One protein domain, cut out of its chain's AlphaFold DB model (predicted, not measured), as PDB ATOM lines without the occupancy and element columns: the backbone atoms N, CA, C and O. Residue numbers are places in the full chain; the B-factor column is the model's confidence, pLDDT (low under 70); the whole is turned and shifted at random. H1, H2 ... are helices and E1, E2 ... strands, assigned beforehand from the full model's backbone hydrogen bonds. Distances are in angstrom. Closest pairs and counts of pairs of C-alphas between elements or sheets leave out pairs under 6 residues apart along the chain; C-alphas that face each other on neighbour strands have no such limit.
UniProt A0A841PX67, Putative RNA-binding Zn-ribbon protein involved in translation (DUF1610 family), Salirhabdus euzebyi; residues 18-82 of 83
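What this domain is: This is residues 18 to 82 of the 83 residues of the protein "Putative RNA-binding Zn-ribbon protein involved in translation (DUF1610 family)" of Salirhabdus euzebyi (UniProt A0A841PX67). A long straight helix, H1, sticks out like a handle with its residues 18 to 43, and at its far end sits a small head, a three-stranded antiparallel sheet with the loop of residues 47 to 56 between helix and sheet. The strands run roughly crosswise to the helix, which makes most of the length. The printed part has 65 residues with one named helix and three named strands, in the order H1, E1, E2, E3, and its class is mixed, helices and strands; the sheet's order is E1 - E2 - E3. The whole is extended, with a radius of gyration of the C-alphas of 19.0 A, and its outline is a rod spanning 59 by 27 by 11 A.

How they stand to each other: H1, residues 18 to 46, stands free over residues 18 to 43. Every O i to N i+4 pair in H1 is within hydrogen-bond range. A short link of 10 residues joins H1 to E1, residues 57 to 63. A tight link of 2 residues then joins E1 to E2, residues 66 to 71. E1 and E2 form a hairpin, antiparallel at 154 degrees between their directions; the C-alphas of Thr 59 and Arg 69, which face each other, are 4.6 A apart, and N 60 and O 68 are within hydrogen-bond range at 2.8 A. A tight link of 5 residues joins E2 to E3, residues 77 to 81. E2 and E3 are a second hairpin, antiparallel at 160 degrees; the C-alphas of Ser 68 and Val 79, which face each other, are 4.3 A apart, and N 69 and O 78 are 2.8 A apart, within hydrogen-bond range. E1, E2 and E3 make a meander, each strand the antiparallel neighbour of the one before, with E1 and E3 as edge strands and E2 as the inner strand. H1 is not on the sheet, with 1 pair of C-alphas within 10 A, and it is apart from E2 and from E3.

Where its parts are: H1 begins at C-alpha 18, at (212.683, 281.204, 343.913), and ends at C-alpha 46, at (201.345, 240.654, 338.813), 42.4 A away. E1 measures 17.8 A from C-alpha 57 to C-alpha 63, and E2 16.7 A from C-alpha 66 to C-alpha 71. E3 measures 13.1 A and ends at C-alpha 81, at (202.387, 235.216, 324.372).

The domain as a whole: The two C-alphas farthest apart are those of Ser 18 and Ala 62, at 58.9 A. Without the stretch that stands free, the body has 39 residues and spans 28 by 18 by 11 A. The printed part has no cut, and no link is long. The mean pLDDT of the printed part is 79.3, and 13 residues are under 70: residues 45 to 46, 55 to 57, 60 to 62, 64 to 66 and 81 to 82.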
ATOM      1  N   SER A  18     211.760 282.187 343.334       90.88
ATOM      2  CA  SER A  18     212.683 281.204 343.913       90.88
ATOM      3  C   SER A  18     211.999 280.280 344.925       90.88
ATOM      4  O   SER A  18     212.203 279.064 344.892       90.88
ATOM      5  N   GLU A  19     211.131 280.826 345.777       87.12
ATOM      6  CA  GLU A  19     210.381 280.050 346.772       87.12
ATOM      7  C   GLU A  19     209.303 279.163 346.135       87.12
ATOM      8  O   GLU A  19     209.157 277.996 346.509       87.12
ATOM      9  N   ALA A  20     208.611 279.654 345.103       88.38
ATOM     10  CA  ALA A  20     207.639 278.857 344.358       88.38
ATOM     11  C   ALA A  20     208.312 277.647 343.680       88.38
ATOM     12  O   ALA A  20     207.810 276.524 343.745       88.38
ATOM     13  N   VAL A  21     209.500 277.841 343.098       88.88
ATOM     14  CA  VAL A  21     210.287 276.764 342.479       88.88
ATOM     15  C   VAL A  21     210.780 275.749 343.517       88.88
ATOM     16  O   VAL A  21     210.754 274.543 343.255       88.88
ATOM     17  N   LYS A  22     211.206 276.197 344.707       91.94
ATOM     18  CA  LYS A  22     211.565 275.291 345.815       91.94
ATOM     19  C   LYS A  22     210.369 274.438 346.242       91.94
ATOM     20  O   LYS A  22     210.522 273.223 346.384       91.94
ATOM     21  N   GLY A  23     209.184 275.043 346.361       88.75
ATOM     22  CA  GLY A  23     207.936 274.338 346.656       88.75
ATOM     23  C   GLY A  23     207.612 273.258 345.620       88.75
ATOM     24  O   GLY A  23     207.372 272.105 345.975       88.75
ATOM     25  N   LEU A  24     207.711 273.584 344.328       88.00
ATOM     26  CA  LEU A  24     207.468 272.625 343.243       88.00
ATOM     27  C   LEU A  24     208.438 271.433 343.267       88.00
ATOM     28  O   LEU A  24     208.029 270.296 343.028       88.00
ATOM     29  N   LYS A  25     209.712 271.654 343.608       91.00
ATOM     30  CA  LYS A  25     210.692 270.564 343.758       91.00
ATOM     31  C   LYS A  25     210.369 269.645 344.934       91.00
ATOM     32  O   LYS A  25     210.554 268.431 344.822       91.00
ATOM     33  N   ALA A  26     209.881 270.200 346.043       91.06
ATOM     34  CA  ALA A  26     209.432 269.401 347.180       91.06
ATOM     35  C   ALA A  26     208.256 268.496 346.782       91.06
ATOM     36  O   ALA A  26     208.308 267.290 347.016       91.06
ATOM     37  N   VAL A  27     207.263 269.042 346.070       91.62
ATOM     38  CA  VAL A  27     206.131 268.268 345.533       91.62
ATOM     39  C   VAL A  27     206.613 267.175 344.580       91.62
ATOM     40  O   VAL A  27     206.225 266.017 344.719       91.62
ATOM     41  N   GLN A  28     207.519 267.495 343.653       89.00
ATOM     42  CA  GLN A  28     208.074 266.510 342.722       89.00
ATOM     43  C   GLN A  28     208.762 265.345 343.451       89.00
ATOM     44  O   GLN A  28     208.677 264.200 343.004       89.00
ATOM     45  N   ARG A  29     209.447 265.611 344.570       89.94
ATOM     46  CA  ARG A  29     210.089 264.567 345.377       89.94
ATOM     47  C   ARG A  29     209.063 263.627 346.003       89.94
ATOM     48  O   ARG A  29     209.267 262.417 345.954       89.94
ATOM     49  N   GLU A  30     207.981 264.162 346.557       89.56
ATOM     50  CA  GLU A  30     206.904 263.350 347.132       89.56
ATOM     51  C   GLU A  30     206.206 262.511 346.058       89.56
ATOM     52  O   GLU A  30     206.059 261.304 346.224       89.56
ATOM     53  N   VAL A  31     205.914 263.094 344.891       91.50
ATOM     54  CA  VAL A  31     205.345 262.361 343.746       91.50
ATOM     55  C   VAL A  31     206.232 261.182 343.340       91.50
ATOM     56  O   VAL A  31     205.734 260.084 343.103       91.50
ATOM     57  N   ARG A  32     207.559 261.363 343.300       88.56
ATOM     58  CA  ARG A  32     208.494 260.270 342.983       88.56
ATOM     59  C   ARG A  32     208.452 259.143 344.014       88.56
ATOM     60  O   ARG A  32     208.551 257.985 343.616       88.56
ATOM     61  N   LYS A  33     208.295 259.454 345.305       90.12
ATOM     62  CA  LYS A  33     208.130 258.431 346.350       90.12
ATOM     63  C   LYS A  33     206.830 257.656 346.155       90.12
ATOM     64  O   LYS A  33     206.850 256.432 346.205       90.12
ATOM     65  N   THR A  34     205.730 258.349 345.858       85.81
ATOM     66  CA  THR A  34     204.444 257.702 345.570       85.81
ATOM     67  C   THR A  34     204.540 256.794 344.348       85.81
ATOM     68  O   THR A  34     204.070 255.665 344.391       85.81
ATOM     69  N   ILE A  35     205.207 257.236 343.277       87.12
ATOM     70  CA  ILE A  35     205.436 256.403 342.085       87.12
ATOM     71  C   ILE A  35     206.258 255.154 342.427       87.12
ATOM     72  O   ILE A  35     205.953 254.080 341.918       87.12
ATOM     73  N   ALA A  36     207.285 255.268 343.274       85.06
ATOM     74  CA  ALA A  36     208.067 254.111 343.707       85.06
ATOM     75  C   ALA A  36     207.200 253.098 344.472       85.06
ATOM     76  O   ALA A  36     207.193 251.925 344.116       85.06
ATOM     77  N   ALA A  37     206.386 253.561 345.425       82.06
ATOM     78  CA  ALA A  37     205.451 252.701 346.152       82.06
ATOM     79  C   ALA A  37     204.406 252.050 345.223       82.06
ATOM     80  O   ALA A  37     204.074 250.878 345.380       82.06
ATOM     81  N   LEU A  38     203.912 252.775 344.212       80.94
ATOM     82  CA  LEU A  38     202.982 252.221 343.221       80.94
ATOM     83  C   LEU A  38     203.615 251.108 342.375       80.94
ATOM     84  O   LEU A  38     202.923 250.157 342.024       80.94
ATOM     85  N   LYS A  39     204.917 251.189 342.069       82.50
ATOM     86  CA  LYS A  39     205.624 250.112 341.356       82.50
ATOM     87  C   LYS A  39     205.707 248.833 342.185       82.50
ATOM     88  O   LYS A  39     205.479 247.761 341.641       82.50
ATOM     89  N   GLU A  40     205.980 248.947 343.483       77.94
ATOM     90  CA  GLU A  40     206.011 247.789 344.389       77.94
ATOM     91  C   GLU A  40     204.637 247.103 344.455       77.94
ATOM     92  O   GLU A  40     204.538 245.876 344.416       77.94
ATOM     93  N   VAL A  41     203.556 247.889 344.469       77.19
ATOM     94  CA  VAL A  41     202.184 247.359 344.419       77.19
ATOM     95  C   VAL A  41     201.880 246.689 343.073       77.19
ATOM     96  O   VAL A  41     201.273 245.619 343.062       77.19
ATOM     97  N   ASP A  42     202.315 247.265 341.951       75.94
ATOM     98  CA  ASP A  42     202.136 246.677 340.613       75.94
ATOM     99  C   ASP A  42     202.854 245.321 340.478       75.94
ATOM    100  O   ASP A  42     202.308 244.360 339.928       75.94
ATOM    101  N   GLU A  43     204.059 245.191 341.038       74.69
ATOM    102  CA  GLU A  43     204.787 243.917 341.077       74.69
ATOM    103  C   GLU A  43     204.046 242.851 341.893       74.69
ATOM    104  O   GLU A  43     203.889 241.717 341.437       74.69
ATOM    105  N   ILE A  44     203.503 243.216 343.054       71.81
ATOM    106  CA  ILE A  44     202.676 242.323 343.880       71.81
ATOM    107  C   ILE A  44     201.403 241.906 343.125       71.81
ATOM    108  O   ILE A  44     201.033 240.725 343.124       71.81
ATOM    109  N   GLN A  45     200.743 242.844 342.441       69.56
ATOM    110  CA  GLN A  45     199.536 242.563 341.661       69.56
ATOM    111  C   GLN A  45     199.799 241.581 340.514       69.56
ATOM    112  O   GLN A  45     198.979 240.694 340.290       69.56
ATOM    113  N   LYS A  46     200.968 241.629 339.860       69.81
ATOM    114  CA  LYS A  46     201.345 240.654 338.813       69.81
ATOM    115  C   LYS A  46     201.376 239.208 339.303       69.81
ATOM    116  O   LYS A  46     201.215 238.298 338.486       69.81
ATOM    117  N   HIS A  47     201.599 238.986 340.595       72.31
ATOM    118  CA  HIS A  47     201.628 237.659 341.217       72.31
ATOM    119  C   HIS A  47     200.324 237.296 341.936       72.31
ATOM    120  O   HIS A  47     200.178 236.178 342.442       72.31
ATOM    121  N   THR A  48     199.367 238.220 341.951       79.75
ATOM    122  CA  THR A  48     198.064 238.048 342.578       79.75
ATOM    123  C   THR A  48     197.050 237.602 341.533       79.75
ATOM    124  O   THR A  48     196.981 238.142 340.433       79.75
ATOM    125  N   CYS A  49     196.254 236.586 341.856       80.31
ATOM    126  CA  CYS A  49     195.163 236.179 340.983       80.31
ATOM    127  C   CYS A  49     194.066 237.264 340.956       80.31
ATOM    128  O   CYS A  49     193.573 237.615 342.030       80.31
ATOM    129  N   PRO A  50     193.635 237.746 339.775       80.69
ATOM    130  CA  PRO A  50     192.629 238.806 339.673       80.69
ATOM    131  C   PRO A  50     191.229 238.362 340.120       80.69
ATOM    132  O   PRO A  50     190.452 239.190 340.576       80.69
ATOM    133  N   GLU A  51     190.922 237.064 340.044       81.75
ATOM    134  CA  GLU A  51     189.604 236.531 340.418       81.75
ATOM    135  C   GLU A  51     189.442 236.336 341.928       81.75
ATOM    136  O   GLU A  51     188.391 236.618 342.492       81.75
ATOM    137  N   CYS A  52     190.473 235.817 342.607       84.88
ATOM    138  CA  CYS A  52     190.359 235.421 344.018       84.88
ATOM    139  C   CYS A  52     191.279 236.187 344.974       84.88
ATOM    140  O   CYS A  52     191.253 235.926 346.177       84.88
ATOM    141  N   GLY A  53     192.124 237.088 344.466       77.88
ATOM    142  CA  GLY A  53     193.010 237.931 345.273       77.88
ATOM    143  C   GLY A  53     194.153 237.193 345.979       77.88
ATOM    144  O   GLY A  53     194.851 237.788 346.795       77.88
ATOM    145  N   LYS A  54     194.372 235.898 345.700       82.00
ATOM    146  CA  LYS A  54     195.440 235.103 346.331       82.00
ATOM    147  C   LYS A  54     196.746 235.157 345.535       82.00
ATOM    148  O   LYS A  54     196.743 235.038 344.308       82.00
ATOM    149  N   MET A  55     197.872 235.257 346.245       65.75
ATOM    150  CA  MET A  55     199.225 235.263 345.672       65.75
ATOM    151  C   MET A  55     199.713 233.840 345.383       65.75
ATOM    152  O   MET A  55     200.429 233.245 346.184       65.75
ATOM    153  N   SER A  56     199.274 233.238 344.275       65.25
ATOM    154  CA  SER A  56     199.749 231.915 343.827       65.25
ATOM    155  C   SER A  56     199.430 231.691 342.348       65.25
ATOM    156  O   SER A  56     198.542 230.904 342.006       65.25
ATOM    157  N   LEU A  57     200.130 232.406 341.466       65.81
ATOM    158  CA  LEU A  57     200.136 232.124 340.030       65.81
ATOM    159  C   LEU A  57     201.299 231.180 339.705       65.81
ATOM    160  O   LEU A  57     202.457 231.512 339.945       65.81
ATOM    161  N   LYS A  58     200.994 230.005 339.154       73.31
ATOM    162  CA  LYS A  58     201.986 229.079 338.605       73.31
ATOM    163  C   LYS A  58     202.163 229.381 337.122       73.31
ATOM    164  O   LYS A  58     201.183 229.360 336.380       73.31
ATOM    165  N   THR A  59     203.394 229.644 336.694       71.62
ATOM    166  CA  THR A  59     203.721 229.759 335.268       71.62
ATOM    167  C   THR A  59     203.934 228.361 334.700       71.62
ATOM    168  O   THR A  59     204.801 227.622 335.163       71.62
ATOM    169  N   LEU A  60     203.132 227.989 333.712       68.75
ATOM    170  CA  LEU A  60     203.317 226.801 332.896       68.75
ATOM    171  C   LEU A  60     203.860 227.255 331.541       68.75
ATOM    172  O   LEU A  60     203.194 227.987 330.806       68.75
ATOM    173  N   LEU A  61     205.084 226.838 331.232       68.94
ATOM    174  CA  LEU A  61     205.679 227.005 329.910       68.94
ATOM    175  C   LEU A  61     205.076 225.941 328.995       68.94
ATOM    176  O   LEU A  61     205.285 224.750 329.220       68.94
ATOM    177  N   ALA A  62     204.289 226.370 328.007       62.47
ATOM    178  CA  ALA A  62     203.731 225.466 327.005       62.47
ATOM    179  C   ALA A  62     204.723 225.223 325.855       62.47
ATOM    180  O   ALA A  62     204.699 224.146 325.278       62.47
ATOM    181  N   ASN A  63     205.588 226.207 325.560       70.06
ATOM    182  CA  ASN A  63     206.735 226.190 324.635       70.06
ATOM    183  C   ASN A  63     207.684 227.359 325.002       70.06
ATOM    184  O   ASN A  63     207.334 228.159 325.870       70.06
ATOM    185  N   GLU A  64     208.835 227.516 324.329       63.78
ATOM    186  CA  GLU A  64     209.794 228.623 324.580       63.78
ATOM    187  C   GLU A  64     209.163 230.029 324.486       63.78
ATOM    188  O   GLU A  64     209.632 230.959 325.135       63.78
ATOM    189  N   VAL A  65     208.062 230.170 323.739       64.06
ATOM    190  CA  VAL A  65     207.411 231.457 323.420       64.06
ATOM    191  C   VAL A  65     206.120 231.701 324.220       64.06
ATOM    192  O   VAL A  65     205.656 232.832 324.345       64.06
ATOM    193  N   VAL A  66     205.512 230.652 324.787       65.38
ATOM    194  CA  VAL A  66     204.160 230.735 325.369       65.38
ATOM    195  C   VAL A  66     204.185 230.395 326.853       65.38
ATOM    196  O   VAL A  66     204.425 229.249 327.247       65.38
ATOM    197  N   GLN A  67     203.872 231.393 327.677       73.75
ATOM    198  CA  GLN A  67     203.753 231.269 329.126       73.75
ATOM    199  C   GLN A  67     202.284 231.372 329.529       73.75
ATOM    200  O   GLN A  67     201.642 232.389 329.305       73.75
ATOM    201  N   SER A  68     201.736 230.354 330.182       73.81
ATOM    202  CA  SER A  68     200.404 230.445 330.790       73.81
ATOM    203  C   SER A  68     200.524 230.603 332.300       73.81
ATOM    204  O   SER A  68     201.312 229.914 332.943       73.81
ATOM    205  N   ARG A  69     199.776 231.534 332.891       79.50
ATOM    206  CA  ARG A  69     199.691 231.705 334.347       79.50
ATOM    207  C   ARG A  69     198.401 231.080 334.828       79.50
ATOM    208  O   ARG A  69     197.349 231.434 334.312       79.50
ATOM    209  N   VAL A  70     198.478 230.197 335.817       81.06
ATOM    210  CA  VAL A  70     197.304 229.540 336.403       81.06
ATOM    211  C   VAL A  70     197.265 229.780 337.906       81.06
ATOM    212  O   VAL A  70     198.258 229.572 338.602       81.06
ATOM    213  N   CYS A  71     196.120 230.214 338.425       84.44
ATOM    214  CA  CYS A  71     195.886 230.314 339.853       84.44
ATOM    215  C   CYS A  71     195.656 228.927 340.452       84.44
ATOM    216  O   CYS A  71     194.751 228.203 340.041       84.44
ATOM    217  N   VAL A  72     196.424 228.593 341.487       82.44
ATOM    218  CA  VAL A  72     196.348 227.286 342.160       82.44
ATOM    219  C   VAL A  72     195.055 227.112 342.976       82.44
ATOM    220  O   VAL A  72     194.675 225.988 343.282       82.44
ATOM    221  N   TYR A  73     194.356 228.201 343.321       83.94
ATOM    222  CA  TYR A  73     193.178 228.148 344.196       83.94
ATOM    223  C   TYR A  73     191.838 228.159 343.463       83.94
ATOM    224  O   TYR A  73     190.947 227.407 343.844       83.94
ATOM    225  N   CYS A  74     191.665 229.026 342.462       86.81
ATOM    226  CA  CYS A  74     190.395 229.154 341.733       86.81
ATOM    227  C   CYS A  74     190.452 228.612 340.301       86.81
ATOM    228  O   CYS A  74     189.434 228.604 339.619       86.81
ATOM    229  N   GLY A  75     191.628 228.185 339.825       80.00
ATOM    230  CA  GLY A  75     191.795 227.659 338.470       80.00
ATOM    231  C   GLY A  75     191.805 228.718 337.363       80.00
ATOM    232  O   GLY A  75     191.884 228.346 336.196       80.00
ATOM    233  N   TRP A  76     191.760 230.016 337.698       85.25
ATOM    234  CA  TRP A  76     191.904 231.097 336.716       85.25
ATOM    235  C   TRP A  76     193.176 230.913 335.895       85.25
ATOM    236  O   TRP A  76     194.235 230.666 336.473       85.25
ATOM    237  N   SER A  77     193.094 231.069 334.577       81.81
ATOM    238  CA  SER A  77     194.244 230.962 333.690       81.81
ATOM    239  C   SER A  77     194.287 232.097 332.674       81.81
ATOM    240  O   SER A  77     193.257 232.586 332.216       81.81
ATOM    241  N   ASN A  78     195.499 232.529 332.330       79.56
ATOM    242  CA  ASN A  78     195.731 233.506 331.274       79.56
ATOM    243  C   ASN A  78     196.976 233.128 330.470       79.56
ATOM    244  O   ASN A  78     197.989 232.720 331.046       79.56
ATOM    245  N   VAL A  79     196.892 233.251 329.149       76.50
ATOM    246  CA  VAL A  79     197.991 232.970 328.225       76.50
ATOM    247  C   VAL A  79     198.710 234.279 327.924       76.50
ATOM    248  O   VAL A  79     198.124 235.217 327.395       76.50
ATOM    249  N   VAL A  80     199.992 234.325 328.256       70.88
ATOM    250  CA  VAL A  80     200.912 235.393 327.882       70.88
ATOM    251  C   VAL A  80     201.750 234.870 326.718       70.88
ATOM    252  O   VAL A  80     202.524 233.922 326.864       70.88
ATOM    253  N   ILE A  81     201.548 235.458 325.546       69.44
ATOM    254  CA  ILE A  81     202.387 235.216 324.372       69.44
ATOM    255  C   ILE A  81     203.531 236.226 324.470       69.44
ATOM    256  O   ILE A  81     203.264 237.420 324.575       69.44
ATOM    257  N   GLY A  82     204.774 235.750 324.551       62.12
ATOM    258  CA  GLY A  82     205.939 236.633 324.488       62.12
ATOM    259  C   GLY A  82     206.145 237.130 323.056       62.12
ATOM    260  O   GLY A  82     206.018 236.329 322.130       62.12
TER     261      GLY A  82